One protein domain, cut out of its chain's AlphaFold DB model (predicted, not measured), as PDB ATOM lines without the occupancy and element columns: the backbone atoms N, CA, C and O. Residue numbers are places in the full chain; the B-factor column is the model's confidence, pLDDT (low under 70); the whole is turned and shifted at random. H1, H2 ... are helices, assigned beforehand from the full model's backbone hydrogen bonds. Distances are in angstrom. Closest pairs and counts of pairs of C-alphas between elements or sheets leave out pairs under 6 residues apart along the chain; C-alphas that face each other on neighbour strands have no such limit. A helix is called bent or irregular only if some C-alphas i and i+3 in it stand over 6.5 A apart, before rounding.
ATOM      1  N   THR A   7     153.940 131.302 192.916       60.72
ATOM      2  CA  THR A   7     155.304 131.165 192.392       60.72
ATOM      3  C   THR A   7     155.594 132.066 191.180       60.72
ATOM      4  O   THR A   7     156.695 132.604 191.070       60.72
ATOM      5  N   ARG A   8     154.610 132.313 190.298       59.41
ATOM      6  CA  ARG A   8     154.771 133.194 189.118       59.41
ATOM      7  C   ARG A   8     154.977 134.654 189.532       59.41
ATOM      8  O   ARG A   8     155.771 135.373 188.937       59.41
ATOM      9  N   ARG A   9     154.306 135.073 190.609       61.81
ATOM     10  CA  ARG A   9     154.374 136.436 191.162       61.81
ATOM     11  C   ARG A   9     155.742 136.758 191.764       61.81
ATOM     12  O   ARG A   9     156.177 137.904 191.698       61.81
ATOM     13  N   ALA A  10     156.407 135.757 192.342       62.88
ATOM     14  CA  ALA A  10     157.764 135.893 192.864       62.88
ATOM     15  C   ALA A  10     158.802 135.968 191.731       62.88
ATOM     16  O   ALA A  10     159.700 136.802 191.782       62.88
ATOM     17  N   PHE A  11     158.637 135.161 190.678       62.12
ATOM     18  CA  PHE A  11     159.562 135.139 189.542       62.12
ATOM     19  C   PHE A  11     159.534 136.446 188.727       62.12
ATOM     20  O   PHE A  11     160.584 136.971 188.367       62.12
ATOM     21  N   TYR A  12     158.354 137.053 188.536       62.81
ATOM     22  CA  TYR A  12     158.211 138.353 187.860       62.81
ATOM     23  C   TYR A  12     158.727 139.563 188.652       62.81
ATOM     24  O   TYR A  12     158.768 140.670 188.118       62.81
ATOM     25  N   ARG A  13     159.129 139.383 189.915       66.81
ATOM     26  CA  ARG A  13     159.760 140.445 190.714       66.81
ATOM     27  C   ARG A  13     161.272 140.526 190.534       66.81
ATOM     28  O   ARG A  13     161.868 141.486 191.013       66.81
ATOM     29  N   ILE A  14     161.893 139.557 189.860       75.19
ATOM     30  CA  ILE A  14     163.323 139.616 189.551       75.19
ATOM     31  C   ILE A  14     163.506 140.717 188.495       75.19
ATOM     32  O   ILE A  14     162.984 140.570 187.391       75.19
ATOM     33  N   PRO A  15     164.207 141.823 188.802       69.94
ATOM     34  CA  PRO A  15     164.116 143.055 188.016       69.94
ATOM     35  C   PRO A  15     164.595 142.900 186.570       69.94
ATOM     36  O   PRO A  15     164.063 143.556 185.686       69.94
ATOM     37  N   VAL A  16     165.551 142.003 186.317       75.00
ATOM     38  CA  VAL A  16     166.090 141.767 184.970       75.00
ATOM     39  C   VAL A  16     165.366 140.600 184.296       75.00
ATOM     40  O   VAL A  16     164.658 140.783 183.311       75.00
ATOM     41  N   ILE A  17     165.471 139.393 184.859       79.69
ATOM     42  CA  ILE A  17     164.930 138.175 184.230       79.69
ATOM     43  C   ILE A  17     163.400 138.120 184.309       79.69
ATOM     44  O   ILE A  17     162.744 137.717 183.354       79.69
ATOM     45  N   GLY A  18     162.816 138.545 185.429       79.31
ATOM     46  CA  GLY A  18     161.367 138.553 185.626       79.31
ATOM     47  C   GLY A  18     160.660 139.569 184.734       79.31
ATOM     48  O   GLY A  18     159.556 139.299 184.270       79.31
ATOM     49  N   TRP A  19     161.304 140.701 184.436       82.81
ATOM     50  CA  TRP A  19     160.769 141.669 183.482       82.81
ATOM     51  C   TRP A  19     160.751 141.091 182.059       82.81
ATOM     52  O   TRP A  19     159.674 141.028 181.472       82.81
ATOM     53  N   ILE A  20     161.879 140.552 181.571       84.69
ATOM     54  CA  ILE A  20     161.976 139.922 180.237       84.69
ATOM     55  C   ILE A  20     161.001 138.742 180.109       84.69
ATOM     56  O   ILE A  20     160.296 138.615 179.114       84.69
ATOM     57  N   ALA A  21     160.920 137.882 181.128       82.75
ATOM     58  CA  ALA A  21     160.043 136.712 181.103       82.75
ATOM     59  C   ALA A  21     158.553 137.082 181.090       82.75
ATOM     60  O   ALA A  21     157.739 136.332 180.553       82.75
ATOM     61  N   ARG A  22     158.173 138.205 181.709       82.12
ATOM     62  CA  ARG A  22     156.804 138.730 181.621       82.12
ATOM     63  C   ARG A  22     156.539 139.278 180.226       82.12
ATOM     64  O   ARG A  22     155.508 138.964 179.649       82.12
ATOM     65  N   ASP A  23     157.490 140.032 179.696       84.88
ATOM     66  CA  ASP A  23     157.394 140.693 178.398       84.88
ATOM     67  C   ASP A  23     157.327 139.691 177.230       84.88
ATOM     68  O   ASP A  23     156.604 139.906 176.264       84.88
ATOM     69  N   LEU A  24     157.993 138.537 177.344       85.19
ATOM     70  CA  LEU A  24     157.860 137.431 176.385       85.19
ATOM     71  C   LEU A  24     156.569 136.612 176.550       85.19
ATOM     72  O   LEU A  24     156.120 135.987 175.595       85.19
ATOM     73  N   ALA A  25     156.011 136.533 177.762       84.12
ATOM     74  CA  ALA A  25     154.853 135.680 178.048       84.12
ATOM     75  C   ALA A  25     153.506 136.387 177.850       84.12
ATOM     76  O   ALA A  25     152.503 135.723 177.597       84.12
ATOM     77  N   GLU A  26     153.476 137.703 178.049       85.00
ATOM     78  CA  GLU A  26     152.265 138.531 178.018       85.00
ATOM     79  C   GLU A  26     152.326 139.619 176.931       85.00
ATOM     80  O   GLU A  26     151.303 140.241 176.655       85.00
ATOM     81  N   GLY A  27     153.499 139.854 176.330       81.12
ATOM     82  CA  GLY A  27     153.698 140.837 175.265       81.12
ATOM     83  C   GLY A  27     153.400 140.309 173.861       81.12
ATOM     84  O   GLY A  27     152.850 139.224 173.671       81.12
ATOM     85  N   ASP A  28     153.761 141.119 172.868       85.00
ATOM     86  CA  ASP A  28     153.570 140.818 171.448       85.00
ATOM     87  C   ASP A  28     154.448 139.622 171.008       85.00
ATOM     88  O   ASP A  28     155.598 139.525 171.453       85.00
ATOM     89  N   PRO A  29     153.962 138.714 170.138       84.38
ATOM     90  CA  PRO A  29     154.786 137.674 169.521       84.38
ATOM     91  C   PRO A  29     156.119 138.169 168.946       84.38
ATOM     92  O   PRO A  29     157.110 137.438 169.012       84.38
ATOM     93  N   ASP A  30     156.180 139.404 168.445       88.44
ATOM     94  CA  ASP A  30     157.406 139.980 167.880       88.44
ATOM     95  C   ASP A  30     158.495 140.259 168.928       88.44
ATOM     96  O   ASP A  30     159.676 140.420 168.604       88.44
ATOM     97  N   ASN A  31     158.137 140.251 170.208       89.00
ATOM     98  CA  ASN A  31     159.047 140.583 171.292       89.00
ATOM     99  C   ASN A  31     160.207 139.590 171.461       89.00
ATOM    100  O   ASN A  31     161.300 139.946 171.915       89.00
ATOM    101  N   ILE A  32     160.018 138.350 171.000       90.06
ATOM    102  CA  ILE A  32     161.095 137.362 170.928       90.06
ATOM    103  C   ILE A  32     162.217 137.801 169.977       90.06
ATOM    104  O   ILE A  32     163.392 137.591 170.282       90.06
ATOM    105  N   TRP A  33     161.885 138.458 168.861       92.00
ATOM    106  CA  TRP A  33     162.871 138.925 167.887       92.00
ATOM    107  C   TRP A  33     163.698 140.083 168.434       92.00
ATOM    108  O   TRP A  33     164.913 140.123 168.214       92.00
ATOM    109  N   TYR A  34     163.082 140.977 169.212       91.25
ATOM    110  CA  TYR A  34     163.810 142.031 169.917       91.25
ATOM    111  C   TYR A  34     164.766 141.451 170.964       91.25
ATOM    112  O   TYR A  34     165.928 141.860 171.012       91.25
ATOM    113  N   LEU A  35     164.336 140.448 171.741       92.12
ATOM    114  CA  LEU A  35     165.208 139.773 172.707       92.12
ATOM    115  C   LEU A  35     166.398 139.084 172.024       92.12
ATOM    116  O   LEU A  35     167.538 139.249 172.460       92.12
ATOM    117  N   LEU A  36     166.149 138.331 170.950       94.62
ATOM    118  CA  LEU A  36     167.206 137.660 170.189       94.62
ATOM    119  C   LEU A  36     168.202 138.672 169.618       94.62
ATOM    120  O   LEU A  36     169.411 138.500 169.777       94.62
ATOM    121  N   THR A  37     167.700 139.755 169.025       96.19
ATOM    122  CA  THR A  37     168.538 140.838 168.499       96.19
ATOM    123  C   THR A  37     169.384 141.455 169.609       96.19
ATOM    124  O   THR A  37     170.592 141.590 169.439       96.19
ATOM    125  N   ALA A  38     168.799 141.746 170.773       94.50
ATOM    126  CA  ALA A  38     169.520 142.306 171.913       94.50
ATOM    127  C   ALA A  38     170.631 141.374 172.429       94.50
ATOM    128  O   ALA A  38     171.734 141.842 172.715       94.50
ATOM    129  N   ILE A  39     170.380 140.062 172.507       95.31
ATOM    130  CA  ILE A  39     171.390 139.068 172.911       95.31
ATOM    131  C   ILE A  39     172.543 139.024 171.900       95.31
ATOM    132  O   ILE A  39     173.709 139.046 172.298       95.31
ATOM    133  N   ILE A  40     172.236 139.004 170.600       96.81
ATOM    134  CA  ILE A  40     173.251 139.009 169.537       96.81
ATOM    135  C   ILE A  40     174.056 140.311 169.591       96.81
ATOM    136  O   ILE A  40     175.285 140.262 169.578       96.81
ATOM    137  N   SER A  41     173.405 141.469 169.713       97.62
ATOM    138  CA  SER A  41     174.088 142.760 169.847       97.62
ATOM    139  C   SER A  41     175.005 142.795 171.068       97.62
ATOM    140  O   SER A  41     176.154 143.223 170.953       97.62
ATOM    141  N   LEU A  42     174.546 142.295 172.219       96.50
ATOM    142  CA  LEU A  42     175.367 142.192 173.424       96.50
ATOM    143  C   LEU A  42     176.594 141.302 173.191       96.50
ATOM    144  O   LEU A  42     177.691 141.637 173.637       96.50
ATOM    145  N   TRP A  43     176.432 140.196 172.462       96.50
ATOM    146  CA  TRP A  43     177.541 139.304 172.145       96.50
ATOM    147  C   TRP A  43     178.530 139.929 171.157       96.50
ATOM    148  O   TRP A  43     179.735 139.827 171.371       96.50
ATOM    149  N   ILE A  44     178.057 140.663 170.144       97.88
ATOM    150  CA  ILE A  44     178.919 141.442 169.238       97.88
ATOM    151  C   ILE A  44     179.745 142.460 170.033       97.88
ATOM    152  O   ILE A  44     180.953 142.562 169.827       97.88
ATOM    153  N   ILE A  45     179.124 143.174 170.977       97.94
ATOM    154  CA  ILE A  45     179.828 144.115 171.860       97.94
ATOM    155  C   ILE A  45     180.853 143.376 172.726       97.94
ATOM    156  O   ILE A  45     181.979 143.850 172.872       97.94
ATOM    157  N   ALA A  46     180.508 142.205 173.269       97.31
ATOM    158  CA  ALA A  46     181.430 141.381 174.050       97.31
ATOM    159  C   ALA A  46     182.644 140.928 173.220       97.31
ATOM    160  O   ALA A  46     183.777 141.007 173.690       97.31
ATOM    161  N   VAL A  47     182.431 140.516 171.969       97.56
ATOM    162  CA  VAL A  47     183.515 140.175 171.036       97.56
ATOM    163  C   VAL A  47     184.347 141.409 170.688       97.56
ATOM    164  O   VAL A  47     185.568 141.326 170.679       97.56
ATOM    165  N   GLY A  48     183.729 142.570 170.470       97.38
ATOM    166  CA  GLY A  48     184.458 143.815 170.212       97.38
ATOM    167  C   GLY A  48     185.286 144.310 171.404       97.38
ATOM    168  O   GLY A  48     186.332 144.920 171.210       97.38
ATOM    169  N   THR A  49     184.845 144.034 172.634       97.50
ATOM    170  CA  THR A  49     185.516 144.490 173.865       97.50
ATOM    171  C   THR A  49     186.571 143.512 174.375       97.50
ATOM    172  O   THR A  49     187.618 143.952 174.847       97.50
ATOM    173  N   TRP A  50     186.334 142.202 174.266       96.00
ATOM    174  CA  TRP A  50     187.215 141.167 174.824       96.00
ATOM    175  C   TRP A  50     187.874 140.283 173.767       96.00
ATOM    176  O   TRP A  50     188.808 139.557 174.091       96.00
ATOM    177  N   GLY A  51     187.420 140.322 172.514       95.56
ATOM    178  CA  GLY A  51     187.969 139.532 171.416       95.56
ATOM    179  C   GLY A  51     187.684 138.037 171.550       95.56
ATOM    180  O   GLY A  51     186.566 137.600 171.830       95.56
ATOM    181  N   LEU A  52     188.733 137.243 171.340       95.75
ATOM    182  CA  LEU A  52     188.692 135.782 171.300       95.75
ATOM    183  C   LEU A  52     188.119 135.121 172.581       95.75
ATOM    184  O   LEU A  52     187.321 134.191 172.451       95.75
ATOM    185  N   PRO A  53     188.423 135.598 173.809       96.19
ATOM    186  CA  PRO A  53     187.759 135.149 175.035       96.19
ATOM    187  C   PRO A  53     186.225 135.114 174.978       96.19
ATOM    188  O   PRO A  53     185.627 134.137 175.427       96.19
ATOM    189  N   ALA A  54     185.576 136.125 174.390       95.56
ATOM    190  CA  ALA A  54     184.113 136.180 174.301       95.56
ATOM    191  C   ALA A  54     183.518 135.090 173.389       95.56
ATOM    192  O   ALA A  54     182.331 134.780 173.495       95.56
ATOM    193  N   LEU A  55     184.337 134.493 172.515       94.94
ATOM    194  CA  LEU A  55     183.968 133.351 171.677       94.94
ATOM    195  C   LEU A  55     184.264 132.013 172.371       94.94
ATOM    196  O   LEU A  55     183.447 131.095 172.310       94.94
ATOM    197  N   TYR A  56     185.399 131.899 173.067       96.38
ATOM    198  CA  TYR A  56     185.769 130.656 173.752       96.38
ATOM    199  C   TYR A  56     184.929 130.368 174.992       96.38
ATOM    200  O   TYR A  56     184.621 129.207 175.248       96.38
ATOM    201  N   LEU A  57     184.537 131.388 175.759       95.44
ATOM    202  CA  LEU A  57     183.763 131.178 176.984       95.44
ATOM    203  C   LEU A  57     182.412 130.481 176.729       95.44
ATOM    204  O   LEU A  57     182.148 129.492 177.413       95.44
ATOM    205  N   PRO A  58     181.591 130.882 175.734       93.88
ATOM    206  CA  PRO A  58     180.403 130.119 175.352       93.88
ATOM    207  C   PRO A  58     180.718 128.678 174.937       93.88
ATOM    208  O   PRO A  58     180.022 127.759 175.360       93.88
ATOM    209  N   ALA A  59     181.780 128.454 174.156       93.75
ATOM    210  CA  ALA A  59     182.162 127.113 173.709       93.75
ATOM    211  C   ALA A  59     182.546 126.199 174.886       93.75
ATOM    212  O   ALA A  59     182.097 125.053 174.964       93.75
ATOM    213  N   VAL A  60     183.326 126.717 175.839       96.56
ATOM    214  CA  VAL A  60     183.721 125.990 177.053       96.56
ATOM    215  C   VAL A  60     182.519 125.757 177.968       96.56
ATOM    216  O   VAL A  60     182.361 124.655 178.485       96.56
ATOM    217  N   ALA A  61     181.636 126.745 178.130       95.69
ATOM    218  CA  ALA A  61     180.419 126.601 178.929       95.69
ATOM    219  C   ALA A  61     179.445 125.560 178.343       95.69
ATOM    220  O   ALA A  61     178.787 124.842 179.096       95.69
ATOM    221  N   LEU A  62     179.374 125.442 177.012       96.88
ATOM    222  CA  LEU A  62     178.550 124.445 176.320       96.88
ATOM    223  C   LEU A  62     179.170 123.042 176.315       96.88
ATOM    224  O   LEU A  62     178.437 122.062 176.212       96.88
ATOM    225  N   SER A  63     180.492 122.913 176.457       97.31
ATOM    226  CA  SER A  63     181.189 121.619 176.472       97.31
ATOM    227  C   SER A  63     180.586 120.580 177.442       97.31
ATOM    228  O   SER A  63     180.230 119.491 176.977       97.31
ATOM    229  N   PRO A  64     180.379 120.869 178.747       96.62
ATOM    230  CA  PRO A  64     179.752 119.905 179.651       96.62
ATOM    231  C   PRO A  64     178.298 119.608 179.271       96.62
ATOM    232  O   PRO A  64     177.834 118.488 179.473       96.62
ATOM    233  N   LEU A  65     177.582 120.572 178.681       96.69
ATOM    234  CA  LEU A  65     176.203 120.381 178.238       96.69
ATOM    235  C   LEU A  65     176.127 119.392 177.069       96.69
ATOM    236  O   LEU A  65     175.256 118.526 177.062       96.69
ATOM    237  N   ILE A  66     177.073 119.469 176.128       96.69
ATOM    238  CA  ILE A  66     177.198 118.510 175.022       96.69
ATOM    239  C   ILE A  66     177.526 117.118 175.564       96.69
ATOM    240  O   ILE A  66     176.900 116.149 175.148       96.69
ATOM    241  N   LEU A  67     178.445 116.997 176.527       96.69
ATOM    242  CA  LEU A  67     178.738 115.704 177.157       96.69
ATOM    243  C   LEU A  67     177.500 115.105 177.833       96.69
ATOM    244  O   LEU A  67     177.199 113.928 177.634       96.69
ATOM    245  N   VAL A  68     176.753 115.912 178.589       97.12
ATOM    246  CA  VAL A  68     175.496 115.475 179.212       97.12
ATOM    247  C   VAL A  68     174.475 115.067 178.153       97.12
ATOM    248  O   VAL A  68     173.850 114.019 178.302       97.12
ATOM    249  N   ALA A  69     174.335 115.837 177.072       96.38
ATOM    250  CA  ALA A  69     173.443 115.508 175.966       96.38
ATOM    251  C   ALA A  69     173.821 114.169 175.314       96.38
ATOM    252  O   ALA A  69     172.952 113.326 175.121       96.38
ATOM    253  N   LEU A  70     175.107 113.921 175.048       96.56
ATOM    254  CA  LEU A  70     175.585 112.655 174.483       96.56
ATOM    255  C   LEU A  70     175.307 111.465 175.410       96.56
ATOM    256  O   LEU A  70     174.852 110.413 174.955       96.56
ATOM    257  N   VAL A  71     175.533 111.628 176.715       96.94
ATOM    258  CA  VAL A  71     175.219 110.589 177.708       96.94
ATOM    259  C   VAL A  71     173.713 110.339 177.779       96.94
ATOM    260  O   VAL A  71     173.298 109.184 177.836       96.94
ATOM    261  N   ALA A  72     172.897 111.393 177.765       96.50
ATOM    262  CA  ALA A  72     171.441 111.283 177.779       96.50
ATOM    263  C   ALA A  72     170.923 110.560 176.529       96.50
ATOM    264  O   ALA A  72     170.149 109.618 176.654       96.50
ATOM    265  N   LEU A  73     171.423 110.925 175.344       95.81
ATOM    266  CA  LEU A  73     171.075 110.277 174.077       95.81
ATOM    267  C   LEU A  73     171.488 108.800 174.038       95.81
ATOM    268  O   LEU A  73     170.778 107.978 173.470       95.81
ATOM    269  N   THR A  74     172.611 108.442 174.665       96.38
ATOM    270  CA  THR A  74     173.072 107.043 174.742       96.38
ATOM    271  C   THR A  74     172.221 106.196 175.695       96.38
ATOM    272  O   THR A  74     172.229 104.970 175.607       96.38
ATOM    273  N   ARG A  75     171.494 106.826 176.625       91.31
ATOM    274  CA  ARG A  75     170.712 106.131 177.658       91.31
ATOM    275  C   ARG A  75     169.297 105.727 177.233       91.31
ATOM    276  O   ARG A  75     168.723 104.918 177.955       91.31
ATOM    277  N   GLY A  76     168.813 106.191 176.077       72.31
ATOM    278  CA  GLY A  76     167.486 105.861 175.536       72.31
ATOM    279  C   GLY A  76     166.369 106.656 176.190       72.31
ATOM    280  O   GLY A  76     166.036 106.351 177.355       72.31
TER     281      GLY A  76
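This is residues 7 to 76 of the 76 residues of an uncharacterized protein of Rhodobacteraceae bacterium WD3A24 (UniProt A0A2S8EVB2). Two long helices, H3 and the bent H4, meet near their ends as an open V, with short H2 and H1 at the far end of H3. Residues 56 to 76 stick out free. The printed part has 70 residues, with four named helices and no named strand: all helix. It is only just loose, close to extended, with a radius of gyration of the C-alphas of 16.6 A and spans of 40 by 36 by 23 A.

H1, residues 7 to 11, is close to but not clearly touching H2, residues 17 to 26; their closest C-alphas, Phe 11 and Gly 18, are 5.5 A apart. H2 and H3, residues 31 to 50, only just touch, only at the corner, with 3 pairs of C-alphas within 8 A; the closest, Leu 24 and Asn 31, are 6.1 A apart. H4, residues 53 to 74, was assigned as one helix by its hydrogen bonds but is bent, C-alphas 61 and 64 being 6.8 A apart; its arms, H4a and H4b, stand at a shallow tilt of 33 degrees, only just short of steep. H3, with residues 43 to 47 alone, touches H4a at a steep tilt of 61 degrees, opposite ways; the closest C-alphas, Val 47 and Ala 54, are 5.2 A apart. Every O i to N i+4 pair is within hydrogen-bond range in H1, H2, H3 and H4b, and 3 of 5 in H4a.

H1 begins at C-alpha 7 (155.304, 131.165, 192.392). H3 is 28.4 A long, H4a, residues 53 to 61, 11.9 A, and H4b, residues 64 to 74, 15.3 A, ending at C-alpha 74 (173.072, 107.043, 174.742).

The farthest C-alphas, Thr 49 and Gly 76, are 42.7 A apart. The printed part has no cut, and its three links are tight. Residues 7 to 13 and 15 have pLDDT under 70.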